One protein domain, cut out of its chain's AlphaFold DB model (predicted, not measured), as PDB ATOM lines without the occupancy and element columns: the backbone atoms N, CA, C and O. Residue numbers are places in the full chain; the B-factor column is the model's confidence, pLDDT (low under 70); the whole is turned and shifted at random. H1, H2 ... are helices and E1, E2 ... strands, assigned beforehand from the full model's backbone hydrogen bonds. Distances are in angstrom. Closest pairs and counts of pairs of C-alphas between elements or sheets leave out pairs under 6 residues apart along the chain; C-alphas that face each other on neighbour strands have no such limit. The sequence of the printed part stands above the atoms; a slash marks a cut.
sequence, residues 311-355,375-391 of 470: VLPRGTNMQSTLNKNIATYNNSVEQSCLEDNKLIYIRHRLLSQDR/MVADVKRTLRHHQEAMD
ATOM      1  N   VAL A 311      17.857   3.223  17.924       86.19
ATOM      2  CA  VAL A 311      17.669   2.556  16.630       86.19
ATOM      3  C   VAL A 311      16.550   1.520  16.744       86.19
ATOM      4  O   VAL A 311      16.567   0.651  17.617       86.19
ATOM      5  N   LEU A 312      15.560   1.595  15.854       86.12
ATOM      6  CA  LEU A 312      14.395   0.708  15.883       86.12
ATOM      7  C   LEU A 312      14.686  -0.661  15.233       86.12
ATOM      8  O   LEU A 312      15.375  -0.715  14.209       86.12
ATOM      9  N   PRO A 313      14.135  -1.769  15.772       80.31
ATOM     10  CA  PRO A 313      14.244  -3.089  15.156       80.31
ATOM     11  C   PRO A 313      13.532  -3.122  13.796       80.31
ATOM     12  O   PRO A 313      12.478  -2.507  13.614       80.31
ATOM     13  N   ARG A 314      14.094  -3.862  12.836       79.75
ATOM     14  CA  ARG A 314      13.605  -3.953  11.452       79.75
ATOM     15  C   ARG A 314      12.948  -5.306  11.166       79.75
ATOM     16  O   ARG A 314      13.442  -6.355  11.579       79.75
ATOM     17  N   GLY A 315      11.855  -5.282  10.404       77.81
ATOM     18  CA  GLY A 315      11.092  -6.479  10.032       77.81
ATOM     19  C   GLY A 315      10.342  -7.133  11.201       77.81
ATOM     20  O   GLY A 315      10.235  -6.578  12.293       77.81
ATOM     21  N   THR A 316       9.794  -8.324  10.964       76.69
ATOM     22  CA  THR A 316       9.001  -9.083  11.953       76.69
ATOM     23  C   THR A 316       9.848  -9.994  12.845       76.69
ATOM     24  O   THR A 316       9.483 -10.244  13.994       76.69
ATOM     25  N   ASN A 317      10.992 -10.485  12.355       83.38
ATOM     26  CA  ASN A 317      11.848 -11.411  13.098       83.38
ATOM     27  C   ASN A 317      12.751 -10.676  14.107       83.38
ATOM     28  O   ASN A 317      13.910 -10.348  13.828       83.38
ATOM     29  N   MET A 318      12.229 -10.475  15.318       80.38
ATOM     30  CA  MET A 318      12.955  -9.907  16.466       80.38
ATOM     31  C   MET A 318      14.203 -10.712  16.883       80.38
ATOM     32  O   MET A 318      15.075 -10.164  17.546       80.38
ATOM     33  N   GLN A 319      14.314 -11.987  16.491       87.81
ATOM     34  CA  GLN A 319      15.446 -12.867  16.818       87.81
ATOM     35  C   GLN A 319      16.544 -12.898  15.741       87.81
ATOM     36  O   GLN A 319      17.554 -13.588  15.921       87.81
ATOM     37  N   SER A 320      16.374 -12.157  14.641       90.56
ATOM     38  CA  SER A 320      17.393 -12.007  13.596       90.56
ATOM     39  C   SER A 320      18.678 -11.363  14.128       90.56
ATOM     40  O   SER A 320      18.647 -10.536  15.042       90.56
ATOM     41  N   THR A 321      19.819 -11.707  13.525       93.25
ATOM     42  CA  THR A 321      21.138 -11.153  13.882       93.25
ATOM     43  C   THR A 321      21.154  -9.625  13.810       93.25
ATOM     44  O   THR A 321      21.703  -8.978  14.693       93.25
ATOM     45  N   LEU A 322      20.466  -9.034  12.825       86.31
ATOM     46  CA  LEU A 322      20.303  -7.584  12.709       86.31
ATOM     47  C   LEU A 322      19.619  -6.975  13.944       86.31
ATOM     48  O   LEU A 322      20.133  -6.019  14.516       86.31
ATOM     49  N   ASN A 323      18.496  -7.541  14.393       86.25
ATOM     50  CA  ASN A 323      17.765  -7.012  15.548       86.25
ATOM     51  C   ASN A 323      18.493  -7.257  16.877       86.25
ATOM     52  O   ASN A 323      18.402  -6.425  17.779       86.25
ATOM     53  N   LYS A 324      19.287  -8.331  16.974       90.75
ATOM     54  CA  LYS A 324      20.221  -8.553  18.088       90.75
ATOM     55  C   LYS A 324      21.327  -7.498  18.115       90.75
ATOM     56  O   LYS A 324      21.535  -6.880  19.152       90.75
ATOM     57  N   ASN A 325      21.957  -7.212  16.976       91.62
ATOM     58  CA  ASN A 325      22.988  -6.176  16.873       91.62
ATOM     59  C   ASN A 325      22.427  -4.779  17.198       91.62
ATOM     60  O   ASN A 325      23.071  -4.020  17.918       91.62
ATOM     61  N   ILE A 326      21.208  -4.461  16.742       87.94
ATOM     62  CA  ILE A 326      20.493  -3.220  17.092       87.94
ATOM     63  C   ILE A 326      20.231  -3.132  18.605       87.94
ATOM     64  O   ILE A 326      20.416  -2.070  19.193       87.94
ATOM     65  N   ALA A 327      19.837  -4.232  19.257       87.44
ATOM     66  CA  ALA A 327      19.654  -4.260  20.708       87.44
ATOM     67  C   ALA A 327      20.978  -4.034  21.464       87.44
ATOM     68  O   ALA A 327      21.029  -3.185  22.349       87.44
ATOM     69  N   THR A 328      22.059  -4.720  21.077       91.94
ATOM     70  CA  THR A 328      23.393  -4.534  21.678       91.94
ATOM     71  C   THR A 328      23.908  -3.104  21.495       91.94
ATOM     72  O   THR A 328      24.388  -2.507  22.455       91.94
ATOM     73  N   TYR A 329      23.756  -2.527  20.297       91.62
ATOM     74  CA  TYR A 329      24.124  -1.137  20.014       91.62
ATOM     75  C   TYR A 329      23.356  -0.151  20.903       91.62
ATOM     76  O   TYR A 329      23.968   0.666  21.586       91.62
ATOM     77  N   ASN A 330      22.025  -0.271  20.957       90.50
ATOM     78  CA  ASN A 330      21.179   0.580  21.797       90.50
ATOM     79  C   ASN A 330      21.563   0.490  23.279       90.50
ATOM     80  O   ASN A 330      21.640   1.519  23.941       90.50
ATOM     81  N   ASN A 331      21.834  -0.714  23.791       88.62
ATOM     82  CA  ASN A 331      22.276  -0.903  25.173       88.62
ATOM     83  C   ASN A 331      23.638  -0.236  25.427       88.62
ATOM     84  O   ASN A 331      23.821   0.381  26.471       88.62
ATOM     85  N   SER A 332      24.582  -0.328  24.479       89.69
ATOM     86  CA  SER A 332      25.892   0.329  24.588       89.69
ATOM     87  C   SER A 332      25.753   1.852  24.646       89.69
ATOM     88  O   SER A 332      26.369   2.485  25.497       89.69
ATOM     89  N   VAL A 333      24.918   2.439  23.780       86.06
ATOM     90  CA  VAL A 333      24.659   3.888  23.777       86.06
ATOM     91  C   VAL A 333      23.921   4.321  25.048       86.06
ATOM     92  O   VAL A 333      24.275   5.337  25.637       86.06
ATOM     93  N   GLU A 334      22.949   3.535  25.525       85.50
ATOM     94  CA  GLU A 334      22.215   3.819  26.767       85.50
ATOM     95  C   GLU A 334      23.149   3.858  27.995       85.50
ATOM     96  O   GLU A 334      22.944   4.699  28.868       85.50
ATOM     97  N   GLN A 335      24.212   3.038  28.034       84.88
ATOM     98  CA  GLN A 335      25.255   3.112  29.073       84.88
ATOM     99  C   GLN A 335      26.176   4.331  28.904       84.88
ATOM    100  O   GLN A 335      26.348   5.091  29.854       84.88
ATOM    101  N   SER A 336      26.705   4.602  27.705       83.50
ATOM    102  CA  SER A 336      27.562   5.784  27.491       83.50
ATOM    103  C   SER A 336      26.839   7.111  27.786       83.50
ATOM    104  O   SER A 336      27.456   8.065  28.254       83.50
ATOM    105  N   CYS A 337      25.517   7.174  27.584       84.38
ATOM    106  CA  CYS A 337      24.682   8.322  27.960       84.38
ATOM    107  C   CYS A 337      24.307   8.393  29.457       84.38
ATOM    108  O   CYS A 337      23.711   9.383  29.891       84.38
ATOM    109  N   LEU A 338      24.622   7.370  30.257       81.50
ATOM    110  CA  LEU A 338      24.607   7.463  31.722       81.50
ATOM    111  C   LEU A 338      25.925   8.045  32.249       81.50
ATOM    112  O   LEU A 338      25.894   8.830  33.197       81.50
ATOM    113  N   GLU A 339      27.047   7.694  31.617       83.56
ATOM    114  CA  GLU A 339      28.399   8.111  32.009       83.56
ATOM    115  C   GLU A 339      28.710   9.573  31.639       83.56
ATOM    116  O   GLU A 339      29.215  10.316  32.482       83.56
ATOM    117  N   ASP A 340      28.376  10.028  30.422       82.00
ATOM    118  CA  ASP A 340      28.640  11.411  29.990       82.00
ATOM    119  C   ASP A 340      27.427  12.343  30.192       82.00
ATOM    120  O   ASP A 340      26.318  12.115  29.707       82.00
ATOM    121  N   ASN A 341      27.663  13.464  30.878       77.38
ATOM    122  CA  ASN A 341      26.700  14.545  31.110       77.38
ATOM    123  C   ASN A 341      26.370  15.356  29.844       77.38
ATOM    124  O   ASN A 341      25.433  16.156  29.858       77.38
ATOM    125  N   LYS A 342      27.148  15.186  28.771       83.62
ATOM    126  CA  LYS A 342      26.971  15.858  27.477       83.62
ATOM    127  C   LYS A 342      26.099  15.068  26.502       83.62
ATOM    128  O   LYS A 342      25.805  15.584  25.429       83.62
ATOM    129  N   LEU A 343      25.680  13.849  26.839       80.75
ATOM    130  CA  LEU A 343      24.883  13.005  25.948       80.75
ATOM    131  C   LEU A 343      23.434  12.873  26.438       80.75
ATOM    132  O   LEU A 343      23.176  12.642  27.618       80.75
ATOM    133  N   ILE A 344      22.475  12.973  25.516       79.56
ATOM    134  CA  ILE A 344      21.052  12.702  25.769       79.56
ATOM    135  C   ILE A 344      20.651  11.476  24.956       79.56
ATOM    136  O   ILE A 344      20.712  11.517  23.731       79.56
ATOM    137  N   TYR A 345      20.166  10.416  25.606       82.06
ATOM    138  CA  TYR A 345      19.578   9.277  24.898       82.06
ATOM    139  C   TYR A 345      18.057   9.413  24.775       82.06
ATOM    140  O   TYR A 345      17.344   9.471  25.777       82.06
ATOM    141  N   ILE A 346      17.554   9.448  23.540       80.88
ATOM    142  CA  ILE A 346      16.126   9.516  23.217       80.88
ATOM    143  C   ILE A 346      15.608   8.100  22.961       80.88
ATOM    144  O   ILE A 346      15.875   7.491  21.921       80.88
ATOM    145  N   ARG A 347      14.822   7.589  23.910       77.31
ATOM    146  CA  ARG A 347      14.194   6.264  23.847       77.31
ATOM    147  C   ARG A 347      12.807   6.352  23.198       77.31
ATOM    148  O   ARG A 347      11.995   7.203  23.564       77.31
ATOM    149  N   HIS A 348      12.504   5.454  22.262       73.38
ATOM    150  CA  HIS A 348      11.203   5.402  21.582       73.38
ATOM    151  C   HIS A 348      10.306   4.361  22.233       73.38
ATOM    152  O   HIS A 348      10.607   3.163  22.223       73.38
ATOM    153  N   ARG A 349       9.167   4.793  22.777       65.38
ATOM    154  CA  ARG A 349       8.192   3.887  23.383       65.38
ATOM    155  C   ARG A 349       7.087   3.555  22.386       65.38
ATOM    156  O   ARG A 349       6.473   4.436  21.788       65.38
ATOM    157  N   LEU A 350       6.804   2.261  22.247       62.06
ATOM    158  CA  LEU A 350       5.587   1.786  21.597       62.06
ATOM    159  C   LEU A 350       4.390   2.173  22.476       62.06
ATOM    160  O   LEU A 350       4.289   1.679  23.601       62.06
ATOM    161  N   LEU A 351       3.521   3.068  21.995       52.88
ATOM    162  CA  LEU A 351       2.372   3.535  22.782       52.88
ATOM    163  C   LEU A 351       1.198   2.553  22.763       52.88
ATOM    164  O   LEU A 351       0.484   2.451  23.755       52.88
ATOM    165  N   SER A 352       1.019   1.822  21.662       49.09
ATOM    166  CA  SER A 352      -0.040   0.825  21.511       49.09
ATOM    167  C   SER A 352       0.438  -0.373  20.691       49.09
ATOM    168  O   SER A 352       1.205  -0.214  19.738       49.09
ATOM    169  N   GLN A 353      -0.035  -1.569  21.045       50.81
ATOM    170  CA  GLN A 353      -0.061  -2.719  20.129       50.81
ATOM    171  C   GLN A 353      -1.394  -2.785  19.364       50.81
ATOM    172  O   GLN A 353      -1.424  -3.262  18.230       50.81
ATOM    173  N   ASP A 354      -2.466  -2.250  19.952       39.94
ATOM    174  CA  ASP A 354      -3.805  -2.218  19.381       39.94
ATOM    175  C   ASP A 354      -3.925  -1.157  18.283       39.94
ATOM    176  O   ASP A 354      -3.606   0.022  18.474       39.94
ATOM    177  N   ARG A 355      -4.425  -1.591  17.122       46.16
ATOM    178  CA  ARG A 355      -4.624  -0.773  15.912       46.16
ATOM    179  C   ARG A 355      -5.907   0.077  15.940       46.16
ATOM    180  O   ARG A 355      -6.235   0.705  14.942       46.16
ATOM    181  N   MET A 375       4.917   4.795  17.427       50.09
ATOM    182  CA  MET A 375       6.012   4.996  18.369       50.09
ATOM    183  C   MET A 375       6.173   6.488  18.632       50.09
ATOM    184  O   MET A 375       6.191   7.283  17.695       50.09
ATOM    185  N   VAL A 376       6.293   6.856  19.905       48.97
ATOM    186  CA  VAL A 376       6.575   8.232  20.322       48.97
ATOM    187  C   VAL A 376       7.913   8.256  21.043       48.97
ATOM    188  O   VAL A 376       8.199   7.409  21.894       48.97
ATOM    189  N   ALA A 377       8.735   9.235  20.679       47.50
ATOM    190  CA  ALA A 377       9.974   9.549  21.366       47.50
ATOM    191  C   ALA A 377       9.651  10.096  22.766       47.50
ATOM    192  O   ALA A 377       9.010  11.143  22.882       47.50
ATOM    193  N   ASP A 378      10.101   9.427  23.829       51.59
ATOM    194  CA  ASP A 378       9.961   9.925  25.208       51.59
ATOM    195  C   ASP A 378      11.073  10.948  25.505       51.59
ATOM    196  O   ASP A 378      11.931  10.765  26.365       51.59
ATOM    197  N   VAL A 379      11.078  12.045  24.734       44.81
ATOM    198  CA  VAL A 379      12.091  13.121  24.788       44.81
ATOM    199  C   VAL A 379      12.142  13.790  26.171       44.81
ATOM    200  O   VAL A 379      13.140  14.404  26.530       44.81
ATOM    201  N   LYS A 380      11.079  13.666  26.978       43.50
ATOM    202  CA  LYS A 380      10.963  14.299  28.302       43.50
ATOM    203  C   LYS A 380      11.567  13.495  29.459       43.50
ATOM    204  O   LYS A 380      11.378  13.882  30.613       43.50
ATOM    205  N   ARG A 381      12.320  12.426  29.186       47.22
ATOM    206  CA  ARG A 381      13.129  11.731  30.199       47.22
ATOM    207  C   ARG A 381      14.575  11.582  29.753       47.22
ATOM    208  O   ARG A 381      14.944  10.598  29.120       47.22
ATOM    209  N   THR A 382      15.417  12.508  30.207       50.47
ATOM    210  CA  THR A 382      16.822  12.181  30.476       50.47
ATOM    211  C   THR A 382      16.857  10.933  31.367       50.47
ATOM    212  O   THR A 382      16.073  10.831  32.316       50.47
ATOM    213  N   LEU A 383      17.728   9.957  31.070       53.75
ATOM    214  CA  LEU A 383      17.718   8.668  31.784       53.75
ATOM    215  C   LEU A 383      17.838   8.846  33.309       53.75
ATOM    216  O   LEU A 383      17.159   8.163  34.076       53.75
ATOM    217  N   ARG A 384      18.629   9.842  33.724       56.28
ATOM    218  CA  ARG A 384      18.775  10.309  35.107       56.28
ATOM    219  C   ARG A 384      17.448  10.603  35.800       56.28
ATOM    220  O   ARG A 384      17.171   9.971  36.811       56.28
ATOM    221  N   HIS A 385      16.574  11.431  35.226       55.78
ATOM    222  CA  HIS A 385      15.267  11.714  35.832       55.78
ATOM    223  C   HIS A 385      14.358  10.480  35.919       55.78
ATOM    224  O   HIS A 385      13.443  10.453  36.745       55.78
ATOM    225  N   HIS A 386      14.587   9.436  35.113       58.91
ATOM    226  CA  HIS A 386      13.884   8.170  35.308       58.91
ATOM    227  C   HIS A 386      14.446   7.367  36.490       58.91
ATOM    228  O   HIS A 386      13.658   6.868  37.295       58.91
ATOM    229  N   GLN A 387      15.775   7.286  36.608       61.66
ATOM    230  CA  GLN A 387      16.474   6.599  37.696       61.66
ATOM    231  C   GLN A 387      16.219   7.285  39.050       61.66
ATOM    232  O   GLN A 387      15.708   6.656  39.972       61.66
ATOM    233  N   GLU A 388      16.425   8.601  39.130       60.97
ATOM    234  CA  GLU A 388      16.132   9.451  40.294       60.97
ATOM    235  C   GLU A 388      14.677   9.293  40.769       60.97
ATOM    236  O   GLU A 388      14.412   9.155  41.966       60.97
ATOM    237  N   ALA A 389      13.716   9.244  39.838       58.03
ATOM    238  CA  ALA A 389      12.305   9.031  40.158       58.03
ATOM    239  C   ALA A 389      11.987   7.600  40.632       58.03
ATOM    240  O   ALA A 389      10.988   7.406  41.330       58.03
ATOM    241  N   MET A 390      12.801   6.601  40.280       61.47
ATOM    242  CA  MET A 390      12.676   5.235  40.799       61.47
ATOM    243  C   MET A 390      13.332   5.085  42.170       61.47
ATOM    244  O   MET A 390      12.706   4.539  43.079       61.47
ATOM    245  N   ASP A 391      14.518   5.648  42.379       60.31
ATOM    246  CA  ASP A 391      15.218   5.595  43.668       60.31
ATOM    247  C   ASP A 391      14.495   6.422  44.744       60.31
ATOM    248  O   ASP A 391      14.349   5.983  45.889       60.31
TER     249      ASP A 391
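This is residues 311 to 355 and 375 to 391 of the 470 residues of an uncharacterized protein of Branchiostoma floridae (UniProt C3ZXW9). Look for a loose V: the long helix H1 makes one arm, and E1 running on into E2 makes the other, folding back from the end of H1. The short strand E3 pairs beside E2, and the short helix H2 comes near the last turn of H1, with its residues 385 to 391 sticking out. The lead-in, residues 311 to 320, has no named element and folds back before H1 begins. The 62 printed residues hold two named helices and three named strands in the order H1, E1, E2, E3, H2; the one sheet is E2 - E3, antiparallel, and the class is mixed, helices and strands. The whole is loose, with a radius of gyration of the C-alphas of 13.5 A and spans of 34 by 28 by 20 A.

Go first to H1, residues 321 to 339, and then to E1, residues 343 to 346, which follows after a tight link; their closest C-alphas are those of Cys 337 and Leu 343, 5.1 A apart. E1 pairs with no named strand. Past Arg 347 it runs on into E2, residues 348 to 350, at 18 degrees. Across the cut find E3, residues 375 to 377, antiparallel to E2 at 149 degrees. Here N 349 and O 376 are 2.9 A apart and N 376 and O 349 are 3.1 A apart, both within hydrogen-bond range. A tight link leads from E3 to H2, residues 383 to 391. H1 and H2 only just touch, with 3 pairs of C-alphas within 8 A, and only at their ends: residues 337 to 338 alone of H1 take part, and the closest C-alphas are those of Leu 338 and Leu 383, 7.0 A apart. Their lines stand about perpendicular, at 75 degrees. H1 is apart from E2 and E3, and E2 is apart from H2. In H1 and H2 every O i to N i+4 pair is within hydrogen-bond range.

Find C-alpha 321 at (21.138, -11.153, 13.882); from there H1 runs 27.4 A to C-alpha 339 at (28.399, 8.111, 32.009). E1 covers 9.8 A from Leu 343 to Ile 346, and E2 and E3 each cover 6.7 A. H2 covers 12.5 A and ends at C-alpha 391, (15.218, 5.595, 43.668).

The two C-alphas farthest apart are those of Asp 340 and Arg 355, 38.1 A. Residues 356 to 374 are not printed, and C-alphas 355 and 375 are 12.3 A apart across this cut. Of the links that are printed whole, none is long. The mean pLDDT of the printed part is 72.4; look for values under 70 at residues 349 to 355 and 375 to 391.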